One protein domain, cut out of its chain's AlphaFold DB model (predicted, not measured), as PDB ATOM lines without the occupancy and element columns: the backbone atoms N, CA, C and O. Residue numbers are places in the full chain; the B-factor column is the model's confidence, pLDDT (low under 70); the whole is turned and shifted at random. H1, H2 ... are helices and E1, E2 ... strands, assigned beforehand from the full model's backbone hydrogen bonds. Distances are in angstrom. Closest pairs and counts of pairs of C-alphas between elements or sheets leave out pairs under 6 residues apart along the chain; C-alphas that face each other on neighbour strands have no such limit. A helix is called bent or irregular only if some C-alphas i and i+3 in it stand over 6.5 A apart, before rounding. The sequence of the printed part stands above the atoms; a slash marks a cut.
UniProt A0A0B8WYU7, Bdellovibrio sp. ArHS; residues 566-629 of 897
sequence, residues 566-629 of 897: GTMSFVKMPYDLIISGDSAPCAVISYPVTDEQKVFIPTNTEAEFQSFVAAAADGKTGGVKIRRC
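What this domain is: This is residues 566 to 629 of the 897 residues of a protein of Bdellovibrio sp. ArHS (UniProt A0A0B8WYU7). A bent three-stranded antiparallel sheet, order E1, E2, E4, has one helix, H1, crossing over one face, making two layers, sheet and helix; the short strand E3 sits beside H1, away from the sheet. The 64 printed residues hold, in chain order, E1, E2, E3, H1 and E4; the class is mixed. The whole is compact, with radius of gyration of the C-alphas 11.3 A and spans of 32 by 23 by 19 A.

Where its parts are: E1, residues 568 to 579, begins at C-alpha 568 (172.182, 140.055, 120.486), measures 18.0 A and bends by 121 degrees at residue 575. E2, residues 582 to 590, measures 19.9 A and bends by 89 degrees at residue 585. E4, residues 625 to 628, measures 10.5 A and ends at C-alpha 628 (185.296, 137.850, 119.878). H1, residues 606 to 617, measures 16.1 A; E3, residues 599 to 602, 9.7 A.

How they stand to each other: E1 and E2 form a hairpin, with N 577 and O 584 2.8 A apart. E2 and E4 are antiparallel, with N 588 and O 627 2.8 A apart. H1 is on the sheet, its height over the sheet 8.1 A, over E1 and across the strands, at 63 degrees to E1 on the local plane; the closest C-alphas of E1 and H1, those of Ile 579 and Ala 614, are 6.4 A apart. In H1 every O i to N i+4 pair is within hydrogen-bond range. E3 pairs with no named strand; its C-alpha closest to H1, Pro 602, is 5.9 A from that of Phe 609.

The domain as a whole: The farthest C-alphas, Asp 582 and Glu 596, are 33.2 A apart. The printed part has no cut and no long link. Its mean pLDDT is 71.8; 24 residues are under 70, among them 566 to 574 and 592 to 599.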
ATOM      1  N   GLY A 566     167.786 145.846 118.307       64.12
ATOM      2  CA  GLY A 566     168.078 145.651 119.734       64.12
ATOM      3  C   GLY A 566     168.545 144.244 120.138       64.12
ATOM      4  O   GLY A 566     168.929 144.046 121.292       64.12
ATOM      5  N   THR A 567     168.567 143.263 119.228       61.41
ATOM      6  CA  THR A 567     168.934 141.877 119.572       61.41
ATOM      7  C   THR A 567     170.449 141.620 119.629       61.41
ATOM      8  O   THR A 567     171.267 142.237 118.934       61.41
ATOM      9  N   MET A 568     170.840 140.645 120.459       60.69
ATOM     10  CA  MET A 568     172.182 140.055 120.486       60.69
ATOM     11  C   MET A 568     172.103 138.565 120.152       60.69
ATOM     12  O   MET A 568     171.240 137.857 120.664       60.69
ATOM     13  N   SER A 569     173.013 138.079 119.309       65.38
ATOM     14  CA  SER A 569     173.075 136.681 118.874       65.38
ATOM     15  C   SER A 569     174.490 136.111 118.985       65.38
ATOM     16  O   SER A 569     175.480 136.743 118.611       65.38
ATOM     17  N   PHE A 570     174.583 134.879 119.483       60.56
ATOM     18  CA  PHE A 570     175.838 134.144 119.640       60.56
ATOM     19  C   PHE A 570     176.015 133.159 118.489       60.56
ATOM     20  O   PHE A 570     175.237 132.214 118.358       60.56
ATOM     21  N   VAL A 571     177.054 133.346 117.671       67.19
ATOM     22  CA  VAL A 571     177.296 132.508 116.493       67.19
ATOM     23  C   VAL A 571     178.608 131.744 116.669       67.19
ATOM     24  O   VAL A 571     179.710 132.286 116.548       67.19
ATOM     25  N   LYS A 572     178.489 130.446 116.971       56.91
ATOM     26  CA  LYS A 572     179.626 129.522 117.050       56.91
ATOM     27  C   LYS A 572     179.825 128.834 115.705       56.91
ATOM     28  O   LYS A 572     178.973 128.047 115.298       56.91
ATOM     29  N   MET A 573     180.951 129.104 115.051       61.72
ATOM     30  CA  MET A 573     181.293 128.553 113.737       61.72
ATOM     31  C   MET A 573     182.057 127.219 113.862       61.72
ATOM     32  O   MET A 573     182.653 126.942 114.903       61.72
ATOM     33  N   PRO A 574     182.053 126.368 112.817       45.34
ATOM     34  CA  PRO A 574     182.850 125.136 112.770       45.34
ATOM     35  C   PRO A 574     184.317 125.360 112.343       45.34
ATOM     36  O   PRO A 574     185.078 124.398 112.276       45.34
ATOM     37  N   TYR A 575     184.695 126.602 112.035       70.06
ATOM     38  CA  TYR A 575     186.025 127.064 111.631       70.06
ATOM     39  C   TYR A 575     186.327 128.401 112.321       70.06
ATOM     40  O   TYR A 575     185.402 129.080 112.777       70.06
ATOM     41  N   ASP A 576     187.598 128.794 112.379       71.25
ATOM     42  CA  ASP A 576     187.972 130.070 112.986       71.25
ATOM     43  C   ASP A 576     187.595 131.263 112.090       71.25
ATOM     44  O   ASP A 576     187.851 131.291 110.883       71.25
ATOM     45  N   LEU A 577     187.008 132.286 112.702       74.00
ATOM     46  CA  LEU A 577     186.722 133.576 112.081       74.00
ATOM     47  C   LEU A 577     187.957 134.464 112.135       74.00
ATOM     48  O   LEU A 577     188.537 134.623 113.208       74.00
ATOM     49  N   ILE A 578     188.337 135.076 111.015       72.75
ATOM     50  CA  ILE A 578     189.443 136.041 110.996       72.75
ATOM     51  C   ILE A 578     188.857 137.430 111.247       72.75
ATOM     52  O   ILE A 578     188.300 138.057 110.349       72.75
ATOM     53  N   ILE A 579     188.974 137.914 112.483       74.88
ATOM     54  CA  ILE A 579     188.472 139.232 112.887       74.88
ATOM     55  C   ILE A 579     189.680 140.143 113.072       74.88
ATOM     56  O   ILE A 579     190.433 139.975 114.029       74.88
ATOM     57  N   SER A 580     189.866 141.102 112.162       76.19
ATOM     58  CA  SER A 580     190.977 142.072 112.195       76.19
ATOM     59  C   SER A 580     192.379 141.435 112.227       76.19
ATOM     60  O   SER A 580     193.291 141.980 112.838       76.19
ATOM     61  N   GLY A 581     192.553 140.283 111.571       72.62
ATOM     62  CA  GLY A 581     193.849 139.611 111.391       72.62
ATOM     63  C   GLY A 581     194.098 138.389 112.282       72.62
ATOM     64  O   GLY A 581     194.854 137.515 111.865       72.62
ATOM     65  N   ASP A 582     193.421 138.259 113.429       67.62
ATOM     66  CA  ASP A 582     193.550 137.069 114.290       67.62
ATOM     67  C   ASP A 582     192.382 136.094 114.097       67.62
ATOM     68  O   ASP A 582     191.239 136.508 113.869       67.62
ATOM     69  N   SER A 583     192.659 134.799 114.266       77.25
ATOM     70  CA  SER A 583     191.662 133.730 114.216       77.25
ATOM     71  C   SER A 583     190.899 133.591 115.549       77.25
ATOM     72  O   SER A 583     191.472 133.695 116.635       77.25
ATOM     73  N   ALA A 584     189.580 133.379 115.487       75.44
ATOM     74  CA  ALA A 584     188.710 133.241 116.657       75.44
ATOM     75  C   ALA A 584     187.592 132.197 116.428       75.44
ATOM     76  O   ALA A 584     186.779 132.370 115.519       75.44
ATOM     77  N   PRO A 585     187.448 131.158 117.277       65.81
ATOM     78  CA  PRO A 585     186.488 130.065 117.057       65.81
ATOM     79  C   PRO A 585     185.006 130.428 117.287       65.81
ATOM     80  O   PRO A 585     184.122 129.605 117.038       65.81
ATOM     81  N   CYS A 586     184.692 131.625 117.798       69.19
ATOM     82  CA  CYS A 586     183.321 132.144 117.835       69.19
ATOM     83  C   CYS A 586     183.257 133.669 117.980       69.19
ATOM     84  O   CYS A 586     184.192 134.308 118.479       69.19
ATOM     85  N   ALA A 587     182.116 134.228 117.571       75.31
ATOM     86  CA  ALA A 587     181.831 135.653 117.628       75.31
ATOM     87  C   ALA A 587     180.432 135.941 118.202       75.31
ATOM     88  O   ALA A 587     179.487 135.163 118.044       75.31
ATOM     89  N   VAL A 588     180.316 137.089 118.863       78.31
ATOM     90  CA  VAL A 588     179.061 137.686 119.330       78.31
ATOM     91  C   VAL A 588     178.690 138.787 118.349       78.31
ATOM     92  O   VAL A 588     179.516 139.663 118.087       78.31
ATOM     93  N   ILE A 589     177.473 138.742 117.816       80.81
ATOM     94  CA  ILE A 589     176.939 139.736 116.883       80.81
ATOM     95  C   ILE A 589     175.821 140.489 117.607       80.81
ATOM     96  O   ILE A 589     174.893 139.872 118.127       80.81
ATOM     97  N   SER A 590     175.914 141.814 117.669       76.44
ATOM     98  CA  SER A 590     174.888 142.672 118.266       76.44
ATOM     99  C   SER A 590     174.426 143.740 117.285       76.44
ATOM    100  O   SER A 590     175.241 144.328 116.570       76.44
ATOM    101  N   TYR A 591     173.117 144.000 117.255       83.06
ATOM    102  CA  TYR A 591     172.514 145.010 116.389       83.06
ATOM    103  C   TYR A 591     171.781 146.074 117.229       83.06
ATOM    104  O   TYR A 591     170.627 145.886 117.602       83.06
ATOM    105  N   PRO A 592     172.460 147.176 117.602       57.28
ATOM    106  CA  PRO A 592     172.016 148.105 118.643       57.28
ATOM    107  C   PRO A 592     171.202 149.305 118.119       57.28
ATOM    108  O   PRO A 592     171.181 150.344 118.777       57.28
ATOM    109  N   VAL A 593     170.625 149.223 116.917       63.28
ATOM    110  CA  VAL A 593     169.921 150.348 116.268       63.28
ATOM    111  C   VAL A 593     168.444 150.359 116.681       63.28
ATOM    112  O   VAL A 593     167.893 149.310 117.006       63.28
ATOM    113  N   THR A 594     167.823 151.541 116.709       50.09
ATOM    114  CA  THR A 594     166.427 151.770 117.139       50.09
ATOM    115  C   THR A 594     165.398 151.765 116.012       50.09
ATOM    116  O   THR A 594     164.204 151.807 116.295       50.09
ATOM    117  N   ASP A 595     165.841 151.737 114.757       51.09
ATOM    118  CA  ASP A 595     164.966 151.822 113.588       51.09
ATOM    119  C   ASP A 595     164.532 150.410 113.162       51.09
ATOM    120  O   ASP A 595     165.311 149.466 113.273       51.09
ATOM    121  N   GLU A 596     163.313 150.258 112.636       52.25
ATOM    122  CA  GLU A 596     162.639 148.968 112.365       52.25
ATOM    123  C   GLU A 596     163.292 148.080 111.274       52.25
ATOM    124  O   GLU A 596     162.721 147.083 110.825       52.25
ATOM    125  N   GLN A 597     164.498 148.421 110.815       52.12
ATOM    126  CA  GLN A 597     165.193 147.713 109.745       52.12
ATOM    127  C   GLN A 597     165.802 146.396 110.236       52.12
ATOM    128  O   GLN A 597     166.763 146.365 111.002       52.12
ATOM    129  N   LYS A 598     165.274 145.282 109.728       60.75
ATOM    130  CA  LYS A 598     165.795 143.940 110.004       60.75
ATOM    131  C   LYS A 598     167.079 143.682 109.221       60.75
ATOM    132  O   LYS A 598     167.146 143.959 108.023       60.75
ATOM    133  N   VAL A 599     168.080 143.083 109.864       66.31
ATOM    134  CA  VAL A 599     169.355 142.744 109.209       66.31
ATOM    135  C   VAL A 599     169.370 141.283 108.785       66.31
ATOM    136  O   VAL A 599     169.091 140.387 109.581       66.31
ATOM    137  N   PHE A 600     169.749 141.044 107.529       73.12
ATOM    138  CA  PHE A 600     169.975 139.711 106.977       73.12
ATOM    139  C   PHE A 600     171.460 139.341 107.052       73.12
ATOM    140  O   PHE A 600     172.303 139.988 106.428       73.12
ATOM    141  N   ILE A 601     171.786 138.275 107.782       79.25
ATOM    142  CA  ILE A 601     173.146 137.729 107.848       79.25
ATOM    143  C   ILE A 601     173.286 136.598 106.814       79.25
ATOM    144  O   ILE A 601     172.621 135.570 106.971       79.25
ATOM    145  N   PRO A 602     174.145 136.727 105.782       69.19
ATOM    146  CA  PRO A 602     174.323 135.689 104.770       69.19
ATOM    147  C   PRO A 602     175.093 134.491 105.342       69.19
ATOM    148  O   PRO A 602     176.201 134.648 105.852       69.19
ATOM    149  N   THR A 603     174.531 133.281 105.237       67.69
ATOM    150  CA  THR A 603     175.165 132.050 105.768       67.69
ATOM    151  C   THR A 603     175.398 130.952 104.723       67.69
ATOM    152  O   THR A 603     175.799 129.846 105.081       67.69
ATOM    153  N   ASN A 604     175.192 131.242 103.429       63.62
ATOM    154  CA  ASN A 604     175.270 130.231 102.363       63.62
ATOM    155  C   ASN A 604     176.699 129.687 102.157       63.62
ATOM    156  O   ASN A 604     176.871 128.498 101.883       63.62
ATOM    157  N   THR A 605     177.727 130.531 102.307       76.00
ATOM    158  CA  THR A 605     179.140 130.131 102.210       76.00
ATOM    159  C   THR A 605     180.010 130.740 103.313       76.00
ATOM    160  O   THR A 605     179.719 131.805 103.862       76.00
ATOM    161  N   GLU A 606     181.135 130.082 103.609       71.38
ATOM    162  CA  GLU A 606     182.171 130.609 104.510       71.38
ATOM    163  C   GLU A 606     182.733 131.953 104.027       71.38
ATOM    164  O   GLU A 606     182.940 132.854 104.836       71.38
ATOM    165  N   ALA A 607     182.938 132.116 102.718       74.62
ATOM    166  CA  ALA A 607     183.480 133.346 102.147       74.62
ATOM    167  C   ALA A 607     182.525 134.541 102.324       74.62
ATOM    168  O   ALA A 607     182.972 135.624 102.696       74.62
ATOM    169  N   GLU A 608     181.219 134.349 102.118       75.12
ATOM    170  CA  GLU A 608     180.211 135.394 102.341       75.12
ATOM    171  C   GLU A 608     180.113 135.771 103.823       75.12
ATOM    172  O   GLU A 608     180.114 136.958 104.147       75.12
ATOM    173  N   PHE A 609     180.102 134.788 104.731       80.81
ATOM    174  CA  PHE A 609     180.029 135.067 106.166       80.81
ATOM    175  C   PHE A 609     181.297 135.760 106.687       80.81
ATOM    176  O   PHE A 609     181.192 136.747 107.409       80.81
ATOM    177  N   GLN A 610     182.496 135.319 106.284       78.56
ATOM    178  CA  GLN A 610     183.752 136.004 106.636       78.56
ATOM    179  C   GLN A 610     183.790 137.431 106.052       78.56
ATOM    180  O   GLN A 610     184.256 138.350 106.719       78.56
ATOM    181  N   SER A 611     183.237 137.650 104.850       79.12
ATOM    182  CA  SER A 611     183.134 138.988 104.241       79.12
ATOM    183  C   SER A 611     182.162 139.901 104.996       79.12
ATOM    184  O   SER A 611     182.481 141.064 105.236       79.12
ATOM    185  N   PHE A 612     181.008 139.379 105.428       85.38
ATOM    186  CA  PHE A 612     180.079 140.088 106.315       85.38
ATOM    187  C   PHE A 612     180.740 140.425 107.659       85.38
ATOM    188  O   PHE A 612     180.653 141.560 108.123       85.38
ATOM    189  N   VAL A 613     181.454 139.467 108.260       82.69
ATOM    190  CA  VAL A 613     182.148 139.655 109.541       82.69
ATOM    191  C   VAL A 613     183.252 140.710 109.440       82.69
ATOM    192  O   VAL A 613     183.351 141.560 110.322       82.69
ATOM    193  N   ALA A 614     184.033 140.712 108.357       83.00
ATOM    194  CA  ALA A 614     185.033 141.743 108.093       83.00
ATOM    195  C   ALA A 614     184.388 143.125 107.879       83.00
ATOM    196  O   ALA A 614     184.805 144.101 108.499       83.00
ATOM    197  N   ALA A 615     183.319 143.211 107.078       80.50
ATOM    198  CA  ALA A 615     182.597 144.463 106.859       80.50
ATOM    199  C   ALA A 615     181.983 145.027 108.157       80.50
ATOM    200  O   ALA A 615     181.987 146.242 108.357       80.50
ATOM    201  N   ALA A 616     181.496 144.165 109.052       83.75
ATOM    202  CA  ALA A 616     180.946 144.564 110.344       83.75
ATOM    203  C   ALA A 616     182.023 144.937 111.374       83.75
ATOM    204  O   ALA A 616     181.834 145.883 112.140       83.75
ATOM    205  N   ALA A 617     183.175 144.258 111.372       80.25
ATOM    206  CA  ALA A 617     184.339 144.659 112.164       80.25
ATOM    207  C   ALA A 617     184.875 146.041 111.733       80.25
ATOM    208  O   ALA A 617     185.247 146.846 112.584       80.25
ATOM    209  N   ASP A 618     184.818 146.343 110.433       81.62
ATOM    210  CA  ASP A 618     185.122 147.656 109.850       81.62
ATOM    211  C   ASP A 618     184.005 148.709 110.058       81.62
ATOM    212  O   ASP A 618     184.135 149.845 109.600       81.62
ATOM    213  N   GLY A 619     182.880 148.353 110.693       82.88
ATOM    214  CA  GLY A 619     181.743 149.253 110.940       82.88
ATOM    215  C   GLY A 619     180.887 149.602 109.711       82.88
ATOM    216  O   GLY A 619     180.033 150.482 109.794       82.88
ATOM    217  N   LYS A 620     181.074 148.919 108.574       83.88
ATOM    218  CA  LYS A 620     180.414 149.217 107.284       83.88
ATOM    219  C   LYS A 620     178.979 148.681 107.177       83.88
ATOM    220  O   LYS A 620     178.265 149.034 106.246       83.88
ATOM    221  N   THR A 621     178.536 147.839 108.110       79.25
ATOM    222  CA  THR A 621     177.230 147.150 108.080       79.25
ATOM    223  C   THR A 621     176.187 147.820 108.985       79.25
ATOM    224  O   THR A 621     175.610 147.175 109.862       79.25
ATOM    225  N   GLY A 622     175.974 149.128 108.817       74.31
ATOM    226  CA  GLY A 622     174.805 149.832 109.372       74.31
ATOM    227  C   GLY A 622     174.597 149.709 110.887       74.31
ATOM    228  O   GLY A 622     173.463 149.617 111.336       74.31
ATOM    229  N   GLY A 623     175.672 149.661 111.681       76.69
ATOM    230  CA  GLY A 623     175.596 149.609 113.147       76.69
ATOM    231  C   GLY A 623     175.727 148.219 113.782       76.69
ATOM    232  O   GLY A 623     175.931 148.160 114.994       76.69
ATOM    233  N   VAL A 624     175.697 147.120 113.010       82.50
ATOM    234  CA  VAL A 624     176.045 145.779 113.528       82.50
ATOM    235  C   VAL A 624     177.461 145.805 114.112       82.50
ATOM    236  O   VAL A 624     178.405 146.217 113.440       82.50
ATOM    237  N   LYS A 625     177.622 145.338 115.354       81.06
ATOM    238  CA  LYS A 625     178.915 145.231 116.044       81.06
ATOM    239  C   LYS A 625     179.243 143.765 116.287       81.06
ATOM    240  O   LYS A 625     178.428 143.023 116.828       81.06
ATOM    241  N   ILE A 626     180.461 143.360 115.931       81.94
ATOM    242  CA  ILE A 626     180.957 142.000 116.162       81.94
ATOM    243  C   ILE A 626     182.084 142.022 117.193       81.94
ATOM    244  O   ILE A 626     182.966 142.877 117.155       81.94
ATOM    245  N   ARG A 627     182.049 141.079 118.139       78.75
ATOM    246  CA  ARG A 627     183.066 140.902 119.185       78.75
ATOM    247  C   ARG A 627     183.516 139.445 119.253       78.75
ATOM    248  O   ARG A 627     182.721 138.537 119.033       78.75
ATOM    249  N   ARG A 628     184.784 139.205 119.599       78.69
ATOM    250  CA  ARG A 628     185.296 137.850 119.878       78.69
ATOM    251  C   ARG A 628     184.682 137.315 121.179       78.69
ATOM    252  O   ARG A 628     184.479 138.080 122.122       78.69
ATOM    253  N   CYS A 629     184.436 136.009 121.256       69.62
ATOM    254  CA  CYS A 629     184.154 135.341 122.532       69.62
ATOM    255  C   CYS A 629     185.336 135.479 123.511       69.62
ATOM    256  O   CYS A 629     186.492 135.476 123.087       69.62
TER     257      CYS A 629